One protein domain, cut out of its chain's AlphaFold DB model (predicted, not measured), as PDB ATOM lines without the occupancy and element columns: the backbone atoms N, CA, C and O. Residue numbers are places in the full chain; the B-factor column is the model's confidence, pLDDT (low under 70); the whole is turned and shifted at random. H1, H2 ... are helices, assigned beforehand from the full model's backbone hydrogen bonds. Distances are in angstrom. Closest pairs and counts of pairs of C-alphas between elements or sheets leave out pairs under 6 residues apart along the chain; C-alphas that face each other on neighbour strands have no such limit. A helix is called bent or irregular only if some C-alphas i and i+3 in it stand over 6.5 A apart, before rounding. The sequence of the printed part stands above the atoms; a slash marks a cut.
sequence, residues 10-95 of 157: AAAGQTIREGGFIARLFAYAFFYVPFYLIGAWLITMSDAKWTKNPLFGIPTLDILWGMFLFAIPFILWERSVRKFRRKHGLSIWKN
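Overview. This is residues 10 to 95 of the 157 residues of an uncharacterized protein of Flavobacteria bacterium RIFCSPLOWO2_12_FULL_35_11 (UniProt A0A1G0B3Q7). This is a long helical hairpin: H2 runs out to one end of a rod, a loop of residues 45 to 58 turns the chain there, and the bent helix H3 comes back beside it. The short helix H1 crosses the other end of the hairpin, next to the arm H3b, and residues 88 to 95 fold back at that same end. The printed part has 86 residues with three named helices, H1, H2 and H3 in that order along the chain, and no named strand; its class is all helix. It is only just loose, close to extended, with a radius of gyration of the C-alphas of 17.5 A, and spans 54 by 22 by 18 A.

Arrangement. Begin at H1, residues 10 to 18, which a tight link joins to H2, residues 21 to 44; the two are apart. Residues 59 to 87 were assigned by their hydrogen bonds as one helix, H3, but it is bent: C-alphas 70 and 73 are 6.8 A apart. Its arms H3a, residues 59 to 70, and H3b, residues 73 to 87, stand at a shallow tilt of 30 degrees. H2 and H3a form a helical hairpin, opposite ways at a shallow tilt of 16 degrees. They touch, H2 with residues 35 to 43 alone; look at Ile 43 and Thr 60, their closest C-alphas, 6.0 A apart. H2 and H3b are near each other, with 6 pairs of C-alphas within 10 A. H1 touches H3b, which meets it with residues 80 to 84 alone, and their lines are about perpendicular at 80 degrees. Their closest C-alphas are those of Ile 16 and Val 81, 7.0 A apart. H1 and H3a are apart. In H1, H3a and H3b every O i to N i+4 pair is within hydrogen-bond range; in H2, 18 of 20 are.

Along the chain. Find C-alpha 10 at (159.413, 109.817, 200.767); from there H1 runs 12.6 A to C-alpha 18. H2 starts from C-alpha 21 at (148.752, 115.738, 185.898) and covers 33.7 A to C-alpha 44. It is neither bent nor irregular, but only just: C-alphas 31 and 34 are 6.2 A apart. H3a measures 16.7 A; H3b measures 21.0 A and ends with C-alpha 87 at (156.441, 99.974, 191.783).

Size, cuts and confidence. The two C-alphas farthest apart are those of Lys 49 and Gly 89, at 54.7 A. The printed part has no cut. The link from H2 to H3a, 14 residues, is long. The mean pLDDT of the printed part is 72.7; residues 10 to 22, 46 to 59 and 92 to 95 are under 70, the model's low confidence.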
ATOM      1  N   ALA A  10     160.285 108.870 200.072       47.91
ATOM      2  CA  ALA A  10     159.413 109.817 200.767       47.91
ATOM      3  C   ALA A  10     159.397 111.194 200.082       47.91
ATOM      4  O   ALA A  10     158.321 111.732 199.845       47.91
ATOM      5  N   ALA A  11     160.558 111.722 199.675       50.44
ATOM      6  CA  ALA A  11     160.647 112.977 198.922       50.44
ATOM      7  C   ALA A  11     159.998 112.868 197.526       50.44
ATOM      8  O   ALA A  11     159.291 113.778 197.079       50.44
ATOM      9  N   ALA A  12     160.170 111.723 196.853       50.66
ATOM     10  CA  ALA A  12     159.431 111.405 195.632       50.66
ATOM     11  C   ALA A  12     157.919 111.289 195.901       50.66
ATOM     12  O   ALA A  12     157.122 111.801 195.127       50.66
ATOM     13  N   GLY A  13     157.509 110.676 197.013       54.22
ATOM     14  CA  GLY A  13     156.107 110.584 197.427       54.22
ATOM     15  C   GLY A  13     155.470 111.950 197.691       54.22
ATOM     16  O   GLY A  13     154.336 112.172 197.283       54.22
ATOM     17  N   GLN A  14     156.213 112.884 198.290       52.41
ATOM     18  CA  GLN A  14     155.758 114.243 198.605       52.41
ATOM     19  C   GLN A  14     155.573 115.093 197.337       52.41
ATOM     20  O   GLN A  14     154.514 115.678 197.129       52.41
ATOM     21  N   THR A  15     156.539 115.043 196.414       53.00
ATOM     22  CA  THR A  15     156.431 115.691 195.088       53.00
ATOM     23  C   THR A  15     155.354 115.059 194.195       53.00
ATOM     24  O   THR A  15     154.753 115.741 193.366       53.00
ATOM     25  N   ILE A  16     155.056 113.768 194.375       54.84
ATOM     26  CA  ILE A  16     153.941 113.075 193.709       54.84
ATOM     27  C   ILE A  16     152.585 113.440 194.343       54.84
ATOM     28  O   ILE A  16     151.590 113.491 193.616       54.84
ATOM     29  N   ARG A  17     152.545 113.729 195.654       54.38
ATOM     30  CA  ARG A  17     151.348 114.175 196.399       54.38
ATOM     31  C   ARG A  17     150.859 115.552 195.946       54.38
ATOM     32  O   ARG A  17     149.656 115.782 195.919       54.38
ATOM     33  N   GLU A  18     151.779 116.439 195.575       54.97
ATOM     34  CA  GLU A  18     151.477 117.838 195.233       54.97
ATOM     35  C   GLU A  18     151.227 118.061 193.727       54.97
ATOM     36  O   GLU A  18     150.551 119.009 193.335       54.97
ATOM     37  N   GLY A  19     151.716 117.168 192.858       55.53
ATOM     38  CA  GLY A  19     151.712 117.366 191.405       55.53
ATOM     39  C   GLY A  19     150.711 116.504 190.629       55.53
ATOM     40  O   GLY A  19     151.111 115.567 189.921       55.53
ATOM     41  N   GLY A  20     149.417 116.843 190.674       68.19
ATOM     42  CA  GLY A  20     148.429 116.307 189.724       68.19
ATOM     43  C   GLY A  20     148.899 116.460 188.264       68.19
ATOM     44  O   GLY A  20     149.744 117.304 187.965       68.19
ATOM     45  N   PHE A  21     148.384 115.648 187.329       66.44
ATOM     46  CA  PHE A  21     148.752 115.738 185.898       66.44
ATOM     47  C   PHE A  21     148.688 117.185 185.368       66.44
ATOM     48  O   PHE A  21     149.595 117.626 184.670       66.44
ATOM     49  N   ILE A  22     147.674 117.943 185.801       66.25
ATOM     50  CA  ILE A  22     147.483 119.357 185.458       66.25
ATOM     51  C   ILE A  22     148.602 120.244 186.022       66.25
ATOM     52  O   ILE A  22     149.124 121.075 185.293       66.25
ATOM     53  N   ALA A  23     149.022 120.051 187.275       72.31
ATOM     54  CA  ALA A  23     150.106 120.832 187.876       72.31
ATOM     55  C   ALA A  23     151.450 120.581 187.171       72.31
ATOM     56  O   ALA A  23     152.217 121.511 186.940       72.31
ATOM     57  N   ARG A  24     151.708 119.332 186.756       73.62
ATOM     58  CA  ARG A  24     152.890 118.984 185.953       73.62
ATOM     59  C   ARG A  24     152.829 119.600 184.556       73.62
ATOM     60  O   ARG A  24     153.817 120.179 184.117       73.62
ATOM     61  N   LEU A  25     151.673 119.545 183.893       76.62
ATOM     62  CA  LEU A  25     151.452 120.212 182.607       76.62
ATOM     63  C   LEU A  25     151.664 121.730 182.713       76.62
ATOM     64  O   LEU A  25     152.332 122.312 181.862       76.62
ATOM     65  N   PHE A  26     151.159 122.351 183.781       81.38
ATOM     66  CA  PHE A  26     151.371 123.768 184.068       81.38
ATOM     67  C   PHE A  26     152.842 124.093 184.308       81.38
ATOM     68  O   PHE A  26     153.330 125.062 183.745       81.38
ATOM     69  N   ALA A  27     153.564 123.280 185.083       80.06
ATOM     70  CA  ALA A  27     154.997 123.468 185.284       80.06
ATOM     71  C   ALA A  27     155.755 123.385 183.950       80.06
ATOM     72  O   ALA A  27     156.573 124.253 183.654       80.06
ATOM     73  N   TYR A  28     155.442 122.405 183.094       79.25
ATOM     74  CA  TYR A  28     156.046 122.333 181.763       79.25
ATOM     75  C   TYR A  28     155.730 123.569 180.926       79.25
ATOM     76  O   TYR A  28     156.646 124.163 180.372       79.25
ATOM     77  N   ALA A  29     154.473 124.003 180.862       82.94
ATOM     78  CA  ALA A  29     154.115 125.202 180.113       82.94
ATOM     79  C   ALA A  29     154.828 126.448 180.666       82.94
ATOM     80  O   ALA A  29     155.425 127.207 179.910       82.94
ATOM     81  N   PHE A  30     154.837 126.622 181.986       84.50
ATOM     82  CA  PHE A  30     155.392 127.797 182.649       84.50
ATOM     83  C   PHE A  30     156.914 127.898 182.523       84.50
ATOM     84  O   PHE A  30     157.431 128.995 182.359       84.50
ATOM     85  N   PHE A  31     157.644 126.781 182.571       81.56
ATOM     86  CA  PHE A  31     159.102 126.803 182.438       81.56
ATOM     87  C   PHE A  31     159.563 126.693 180.985       81.56
ATOM     88  O   PHE A  31     160.521 127.355 180.595       81.56
ATOM     89  N   TYR A  32     158.897 125.880 180.166       82.44
ATOM     90  CA  TYR A  32     159.362 125.578 178.815       82.44
ATOM     91  C   TYR A  32     158.968 126.659 177.804       82.44
ATOM     92  O   TYR A  32     159.759 126.960 176.917       82.44
ATOM     93  N   VAL A  33     157.790 127.286 177.943       85.50
ATOM     94  CA  VAL A  33     157.333 128.323 176.997       85.50
ATOM     95  C   VAL A  33     158.206 129.579 177.061       85.50
ATOM     96  O   VAL A  33     158.709 129.979 176.011       85.50
ATOM     97  N   PRO A  34     158.483 130.190 178.231       86.19
ATOM     98  CA  PRO A  34     159.360 131.358 178.287       86.19
ATOM     99  C   PRO A  34     160.779 131.025 177.834       86.19
ATOM    100  O   PRO A  34     161.390 131.804 177.111       86.19
ATOM    101  N   PHE A  35     161.289 129.845 178.199       82.56
ATOM    102  CA  PHE A  35     162.626 129.409 177.801       82.56
ATOM    103  C   PHE A  35     162.737 129.211 176.283       82.56
ATOM    104  O   PHE A  35     163.716 129.635 175.671       82.56
ATOM    105  N   TYR A  36     161.705 128.638 175.659       83.56
ATOM    106  CA  TYR A  36     161.604 128.517 174.208       83.56
ATOM    107  C   TYR A  36     161.544 129.888 173.524       83.56
ATOM    108  O   TYR A  36     162.253 130.112 172.548       83.56
ATOM    109  N   LEU A  37     160.747 130.824 174.054       88.00
ATOM    110  CA  LEU A  37     160.646 132.182 173.514       88.00
ATOM    111  C   LEU A  37     161.975 132.941 173.618       88.00
ATOM    112  O   LEU A  37     162.375 133.593 172.656       88.00
ATOM    113  N   ILE A  38     162.689 132.815 174.741       84.75
ATOM    114  CA  ILE A  38     164.029 133.393 174.920       84.75
ATOM    115  C   ILE A  38     165.014 132.772 173.923       84.75
ATOM    116  O   ILE A  38     165.763 133.500 173.277       84.75
ATOM    117  N   GLY A  39     164.992 131.447 173.749       81.38
ATOM    118  CA  GLY A  39     165.830 130.757 172.766       81.38
ATOM    119  C   GLY A  39     165.547 131.210 171.332       81.38
ATOM    120  O   GLY A  39     166.476 131.547 170.602       81.38
ATOM    121  N   ALA A  40     164.273 131.297 170.944       82.44
ATOM    122  CA  ALA A  40     163.860 131.793 169.634       82.44
ATOM    123  C   ALA A  40     164.300 133.250 169.415       82.44
ATOM    124  O   ALA A  40     164.843 133.580 168.362       82.44
ATOM    125  N   TRP A  41     164.143 134.104 170.429       83.44
ATOM    126  CA  TRP A  41     164.605 135.490 170.387       83.44
ATOM    127  C   TRP A  41     166.133 135.584 170.227       83.44
ATOM    128  O   TRP A  41     166.622 136.319 169.368       83.44
ATOM    129  N   LEU A  42     166.896 134.772 170.962       78.00
ATOM    130  CA  LEU A  42     168.355 134.700 170.833       78.00
ATOM    131  C   LEU A  42     168.800 134.207 169.448       78.00
ATOM    132  O   LEU A  42     169.781 134.721 168.910       78.00
ATOM    133  N   ILE A  43     168.065 133.269 168.844       77.06
ATOM    134  CA  ILE A  43     168.304 132.822 167.464       77.06
ATOM    135  C   ILE A  43     168.044 133.966 166.478       77.06
ATOM    136  O   ILE A  43     168.852 134.182 165.583       77.06
ATOM    137  N   THR A  44     166.980 134.756 166.651       79.62
ATOM    138  CA  THR A  44     166.739 135.920 165.773       79.62
ATOM    139  C   THR A  44     167.800 137.016 165.912       79.62
ATOM    140  O   THR A  44     168.005 137.790 164.982       79.62
ATOM    141  N   MET A  45     168.514 137.064 167.041       73.88
ATOM    142  CA  MET A  45     169.652 137.963 167.264       73.88
ATOM    143  C   MET A  45     171.013 137.309 166.971       73.88
ATOM    144  O   MET A  45     172.051 137.886 167.306       73.88
ATOM    145  N   SER A  46     171.049 136.127 166.338       69.75
ATOM    146  CA  SER A  46     172.277 135.337 166.170       69.75
ATOM    147  C   SER A  46     173.369 136.015 165.339       69.75
ATOM    148  O   SER A  46     174.533 135.656 165.477       69.75
ATOM    149  N   ASP A  47     173.024 136.998 164.506       69.00
ATOM    150  CA  ASP A  47     173.994 137.742 163.686       69.00
ATOM    151  C   ASP A  47     174.783 138.794 164.476       69.00
ATOM    152  O   ASP A  47     175.801 139.324 164.012       69.00
ATOM    153  N   ALA A  48     174.345 139.105 165.692       68.69
ATOM    154  CA  ALA A  48     174.971 140.120 166.511       68.69
ATOM    155  C   ALA A  48     176.301 139.618 167.116       68.69
ATOM    156  O   ALA A  48     176.427 138.493 167.574       68.69
ATOM    157  N   LYS A  49     177.337 140.467 167.169       64.50
ATOM    158  CA  LYS A  49     178.710 140.044 167.540       64.50
ATOM    159  C   LYS A  49     178.839 139.377 168.922       64.50
ATOM    160  O   LYS A  49     179.669 138.493 169.083       64.50
ATOM    161  N   TRP A  50     178.024 139.793 169.888       64.69
ATOM    162  CA  TRP A  50     177.941 139.262 171.254       64.69
ATOM    163  C   TRP A  50     177.366 137.840 171.389       64.69
ATOM    164  O   TRP A  50     177.558 137.227 172.435       64.69
ATOM    165  N   THR A  51     176.695 137.292 170.370       61.31
ATOM    166  CA  THR A  51     176.159 135.915 170.403       61.31
ATOM    167  C   THR A  51     177.163 134.882 169.886       61.31
ATOM    168  O   THR A  51     176.951 133.682 170.040       61.31
ATOM    169  N   LYS A  52     178.278 135.325 169.291       63.16
ATOM    170  CA  LYS A  52     179.329 134.447 168.767       63.16
ATOM    171  C   LYS A  52     180.167 133.900 169.919       63.16
ATOM    172  O   LYS A  52     181.158 134.506 170.321       63.16
ATOM    173  N   ASN A  53     179.753 132.756 170.451       62.38
ATOM    174  CA  ASN A  53     180.487 132.046 171.488       62.38
ATOM    175  C   ASN A  53     181.601 131.162 170.880       62.38
ATOM    176  O   ASN A  53     181.405 130.561 169.821       62.38
ATOM    177  N   PRO A  54     182.767 131.039 171.539       56.88
ATOM    178  CA  PRO A  54     183.927 130.325 170.998       56.88
ATOM    179  C   PRO A  54     183.866 128.794 171.147       56.88
ATOM    180  O   PRO A  54     184.736 128.110 170.620       56.88
ATOM    181  N   LEU A  55     182.879 128.243 171.862       57.41
ATOM    182  CA  LEU A  55     182.840 126.816 172.212       57.41
ATOM    183  C   LEU A  55     182.358 125.905 171.070       57.41
ATOM    184  O   LEU A  55     182.929 124.835 170.891       57.41
ATOM    185  N   PHE A  56     181.373 126.326 170.267       56.84
ATOM    186  CA  PHE A  56     180.896 125.532 169.122       56.84
ATOM    187  C   PHE A  56     180.751 126.334 167.819       56.84
ATOM    188  O   PHE A  56     180.325 125.787 166.804       56.84
ATOM    189  N   GLY A  57     181.127 127.620 167.811       58.22
ATOM    190  CA  GLY A  57     181.232 128.469 166.611       58.22
ATOM    191  C   GLY A  57     179.910 128.816 165.910       58.22
ATOM    192  O   GLY A  57     179.882 129.732 165.090       58.22
ATOM    193  N   ILE A  58     178.816 128.126 166.248       67.44
ATOM    194  CA  ILE A  58     177.483 128.302 165.676       67.44
ATOM    195  C   ILE A  58     176.501 128.601 166.826       67.44
ATOM    196  O   ILE A  58     176.120 127.683 167.553       67.44
ATOM    197  N   PRO A  59     176.041 129.858 166.989       69.06
ATOM    198  CA  PRO A  59     175.199 130.273 168.119       69.06
ATOM    199  C   PRO A  59     173.883 129.493 168.233       69.06
ATOM    200  O   PRO A  59     173.367 129.289 169.328       69.06
ATOM    201  N   THR A  60     173.337 129.010 167.116       70.00
ATOM    202  CA  THR A  60     172.103 128.212 167.109       70.00
ATOM    203  C   THR A  60     172.287 126.822 167.725       70.00
ATOM    204  O   THR A  60     171.377 126.328 168.392       70.00
ATOM    205  N   LEU A  61     173.461 126.203 167.562       74.56
ATOM    206  CA  LEU A  61     173.789 124.905 168.164       74.56
ATOM    207  C   LEU A  61     173.949 125.020 169.683       74.56
ATOM    208  O   LEU A  61     173.440 124.170 170.409       74.56
ATOM    209  N   ASP A  62     174.575 126.094 170.162       72.69
ATOM    210  CA  ASP A  62     174.744 126.360 171.598       72.69
ATOM    211  C   ASP A  62     173.400 126.507 172.317       72.69
ATOM    212  O   ASP A  62     173.186 125.932 173.387       72.69
ATOM    213  N   ILE A  63     172.465 127.233 171.700       76.88
ATOM    214  CA  ILE A  63     171.113 127.432 172.234       76.88
ATOM    215  C   ILE A  63     170.355 126.097 172.285       76.88
ATOM    216  O   ILE A  63     169.723 125.789 173.298       76.88
ATOM    217  N   LEU A  64     170.461 125.269 171.239       77.38
ATOM    218  CA  LEU A  64     169.859 123.930 171.210       77.38
ATOM    219  C   LEU A  64     170.418 123.019 172.310       77.38
ATOM    220  O   LEU A  64     169.648 122.349 173.004       77.38
ATOM    221  N   TRP A  65     171.737 123.018 172.513       80.38
ATOM    222  CA  TRP A  65     172.372 122.266 173.598       80.38
ATOM    223  C   TRP A  65     171.936 122.765 174.975       80.38
ATOM    224  O   TRP A  65     171.625 121.947 175.844       80.38
ATOM    225  N   GLY A  66     171.833 124.082 175.162       79.12
ATOM    226  CA  GLY A  66     171.312 124.687 176.389       79.12
ATOM    227  C   GLY A  66     169.872 124.262 176.689       79.12
ATOM    228  O   GLY A  66     169.566 123.869 177.816       79.12
ATOM    229  N   MET A  67     169.002 124.247 175.675       78.62
ATOM    230  CA  MET A  67     167.631 123.736 175.800       78.62
ATOM    231  C   MET A  67     167.595 122.254 176.170       78.62
ATOM    232  O   MET A  67     166.800 121.850 177.024       78.62
ATOM    233  N   PHE A  68     168.458 121.441 175.559       81.50
ATOM    234  CA  PHE A  68     168.530 120.017 175.863       81.50
ATOM    235  C   PHE A  68     168.978 119.787 177.308       81.50
ATOM    236  O   PHE A  68     168.338 119.024 178.031       81.50
ATOM    237  N   LEU A  69     170.016 120.501 177.757       85.69
ATOM    238  CA  LEU A  69     170.530 120.426 179.124       85.69
ATOM    239  C   LEU A  69     169.463 120.840 180.150       85.69
ATOM    240  O   LEU A  69     169.292 120.171 181.170       85.69
ATOM    241  N   PHE A  70     168.701 121.892 179.847       82.06
ATOM    242  CA  PHE A  70     167.605 122.366 180.690       82.06
ATOM    243  C   PHE A  70     166.432 121.372 180.758       82.06
ATOM    244  O   PHE A  70     165.769 121.259 181.787       82.06
ATOM    245  N   ALA A  71     166.196 120.590 179.699       80.69
ATOM    246  CA  ALA A  71     165.148 119.570 179.672       80.69
ATOM    247  C   ALA A  71     165.492 118.304 180.487       80.69
ATOM    248  O   ALA A  71     164.586 117.589 180.924       80.69
ATOM    249  N   ILE A  72     166.777 118.013 180.729       83.25
ATOM    250  CA  ILE A  72     167.234 116.822 181.474       83.25
ATOM    251  C   ILE A  72     166.558 116.663 182.848       83.25
ATOM    252  O   ILE A  72     166.002 115.586 183.090       83.25
ATOM    253  N   PRO A  73     166.557 117.662 183.758       80.62
ATOM    254  CA  PRO A  73     165.928 117.511 185.072       80.62
ATOM    255  C   PRO A  73     164.440 117.156 184.970       80.62
ATOM    256  O   PRO A  73     163.961 116.296 185.707       80.62
ATOM    257  N   PHE A  74     163.727 117.726 183.998       79.44
ATOM    258  CA  PHE A  74     162.315 117.436 183.746       79.44
ATOM    259  C   PHE A  74     162.082 116.005 183.243       79.44
ATOM    260  O   PHE A  74     161.154 115.330 183.697       79.44
ATOM    261  N   ILE A  75     162.943 115.509 182.348       81.25
ATOM    262  CA  ILE A  75     162.887 114.128 181.841       81.25
ATOM    263  C   ILE A  75     163.190 113.127 182.963       81.25
ATOM    264  O   ILE A  75     162.525 112.090 183.078       81.25
ATOM    265  N   LEU A  76     164.192 113.416 183.795       82.06
ATOM    266  CA  LEU A  76     164.556 112.574 184.935       82.06
ATOM    267  C   LEU A  76     163.453 112.553 185.996       82.06
ATOM    268  O   LEU A  76     163.147 111.481 186.526       82.06
ATOM    269  N   TRP A  77     162.820 113.697 186.254       79.56
ATOM    270  CA  TRP A  77     161.684 113.796 187.163       79.56
ATOM    271  C   TRP A  77     160.486 112.975 186.670       79.56
ATOM    272  O   TRP A  77     159.959 112.142 187.405       79.56
ATOM    273  N   GLU A  78     160.108 113.089 185.398       79.62
ATOM    274  CA  GLU A  78     159.003 112.297 184.841       79.62
ATOM    275  C   GLU A  78     159.322 110.788 184.849       79.62
ATOM    276  O   GLU A  78     158.470 109.947 185.162       79.62
ATOM    277  N   ARG A  79     160.582 110.415 184.582       81.69
ATOM    278  CA  ARG A  79     161.046 109.025 184.719       81.69
ATOM    279  C   ARG A  79     160.951 108.521 186.158       81.69
ATOM    280  O   ARG A  79     160.541 107.371 186.351       81.69
ATOM    281  N   SER A  80     161.314 109.334 187.150       78.00
ATOM    282  CA  SER A  80     161.244 108.939 188.561       78.00
ATOM    283  C   SER A  80     159.794 108.725 189.002       78.00
ATOM    284  O   SER A  80     159.489 107.676 189.575       78.00
ATOM    285  N   VAL A  81     158.883 109.621 188.609       76.88
ATOM    286  CA  VAL A  81     157.442 109.508 188.879       76.88
ATOM    287  C   VAL A  81     156.865 108.240 188.251       76.88
ATOM    288  O   VAL A  81     156.182 107.466 188.926       76.88
ATOM    289  N   ARG A  82     157.177 107.950 186.980       78.62
ATOM    290  CA  ARG A  82     156.700 106.721 186.317       78.62
ATOM    291  C   ARG A  82     157.256 105.453 186.953       78.62
ATOM    292  O   ARG A  82     156.549 104.446 187.015       78.62
ATOM    293  N   LYS A  83     158.517 105.474 187.391       81.12
ATOM    294  CA  LYS A  83     159.143 104.339 188.081       81.12
ATOM    295  C   LYS A  83     158.497 104.110 189.446       81.12
ATOM    296  O   LYS A  83     158.253 102.959 189.796       81.12
ATOM    297  N   PHE A  84     158.187 105.178 190.179       79.81
ATOM    298  CA  PHE A  84     157.466 105.106 191.446       79.81
ATOM    299  C   PHE A  84     156.057 104.531 191.251       79.81
ATOM    300  O   PHE A  84     155.726 103.521 191.866       79.81
ATOM    301  N   ARG A  85     155.265 105.083 190.319       76.12
ATOM    302  CA  ARG A  85     153.893 104.611 190.051       76.12
ATOM    303  C   ARG A  85     153.849 103.118 189.712       76.12
ATOM    304  O   ARG A  85     153.072 102.381 190.305       76.12
ATOM    305  N   ARG A  86     154.760 102.648 188.849       80.69
ATOM    306  CA  ARG A  86     154.867 101.220 188.496       80.69
ATOM    307  C   ARG A  86     155.206 100.315 189.679       80.69
ATOM    308  O   ARG A  86     154.702  99.204 189.739       80.69
ATOM    309  N   LYS A  87     156.058 100.767 190.603       78.94
ATOM    310  CA  LYS A  87     156.441  99.974 191.783       78.94
ATOM    311  C   LYS A  87     155.308  99.811 192.790       78.94
ATOM    312  O   LYS A  87     155.291  98.816 193.500       78.94
ATOM    313  N   HIS A  88     154.403 100.779 192.851       74.50
ATOM    314  CA  HIS A  88     153.329 100.815 193.837       74.50
ATOM    315  C   HIS A  88     151.947 100.479 193.254       74.50
ATOM    316  O   HIS A  88     150.946 100.679 193.927       74.50
ATOM    317  N   GLY A  89     151.877  99.992 192.006       75.69
ATOM    318  CA  GLY A  89     150.609  99.631 191.356       75.69
ATOM    319  C   GLY A  89     149.679 100.816 191.075       75.69
ATOM    320  O   GLY A  89     148.510 100.613 190.772       75.69
ATOM    321  N   LEU A  90     150.197 102.044 191.163       78.12
ATOM    322  CA  LEU A  90     149.402 103.263 191.072       78.12
ATOM    323  C   LEU A  90     149.062 103.609 189.621       78.12
ATOM    324  O   LEU A  90     149.855 103.388 188.692       78.12
ATOM    325  N   SER A  91     147.909 104.237 189.425       71.94
ATOM    326  CA  SER A  91     147.412 104.600 188.097       71.94
ATOM    327  C   SER A  91     148.315 105.626 187.381       71.94
ATOM    328  O   SER A  91     148.549 106.737 187.837       71.94
ATOM    329  N   ILE A  92     148.852 105.298 186.197       65.12
ATOM    330  CA  ILE A  92     149.877 106.144 185.535       65.12
ATOM    331  C   ILE A  92     149.337 107.522 185.118       65.12
ATOM    332  O   ILE A  92     150.087 108.497 185.170       65.12
ATOM    333  N   TRP A  93     148.057 107.619 184.762       61.69
ATOM    334  CA  TRP A  93     147.462 108.817 184.152       61.69
ATOM    335  C   TRP A  93     146.304 109.429 184.947       61.69
ATOM    336  O   TRP A  93     145.831 110.501 184.581       61.69
ATOM    337  N   LYS A  94     145.841 108.779 186.022       65.19
ATOM    338  CA  LYS A  94     144.703 109.262 186.815       65.19
ATOM    339  C   LYS A  94     145.166 110.079 188.020       65.19
ATOM    340  O   LYS A  94     146.366 110.193 188.298       65.19
ATOM    341  N   ASN A  95     144.197 110.710 188.683       66.00
ATOM    342  CA  ASN A  95     144.435 111.373 189.950       66.00
ATOM    343  C   ASN A  95     144.683 110.313 191.032       66.00
ATOM    344  O   ASN A  95     143.847 109.446 191.240       66.00
TER     345      ASN A  95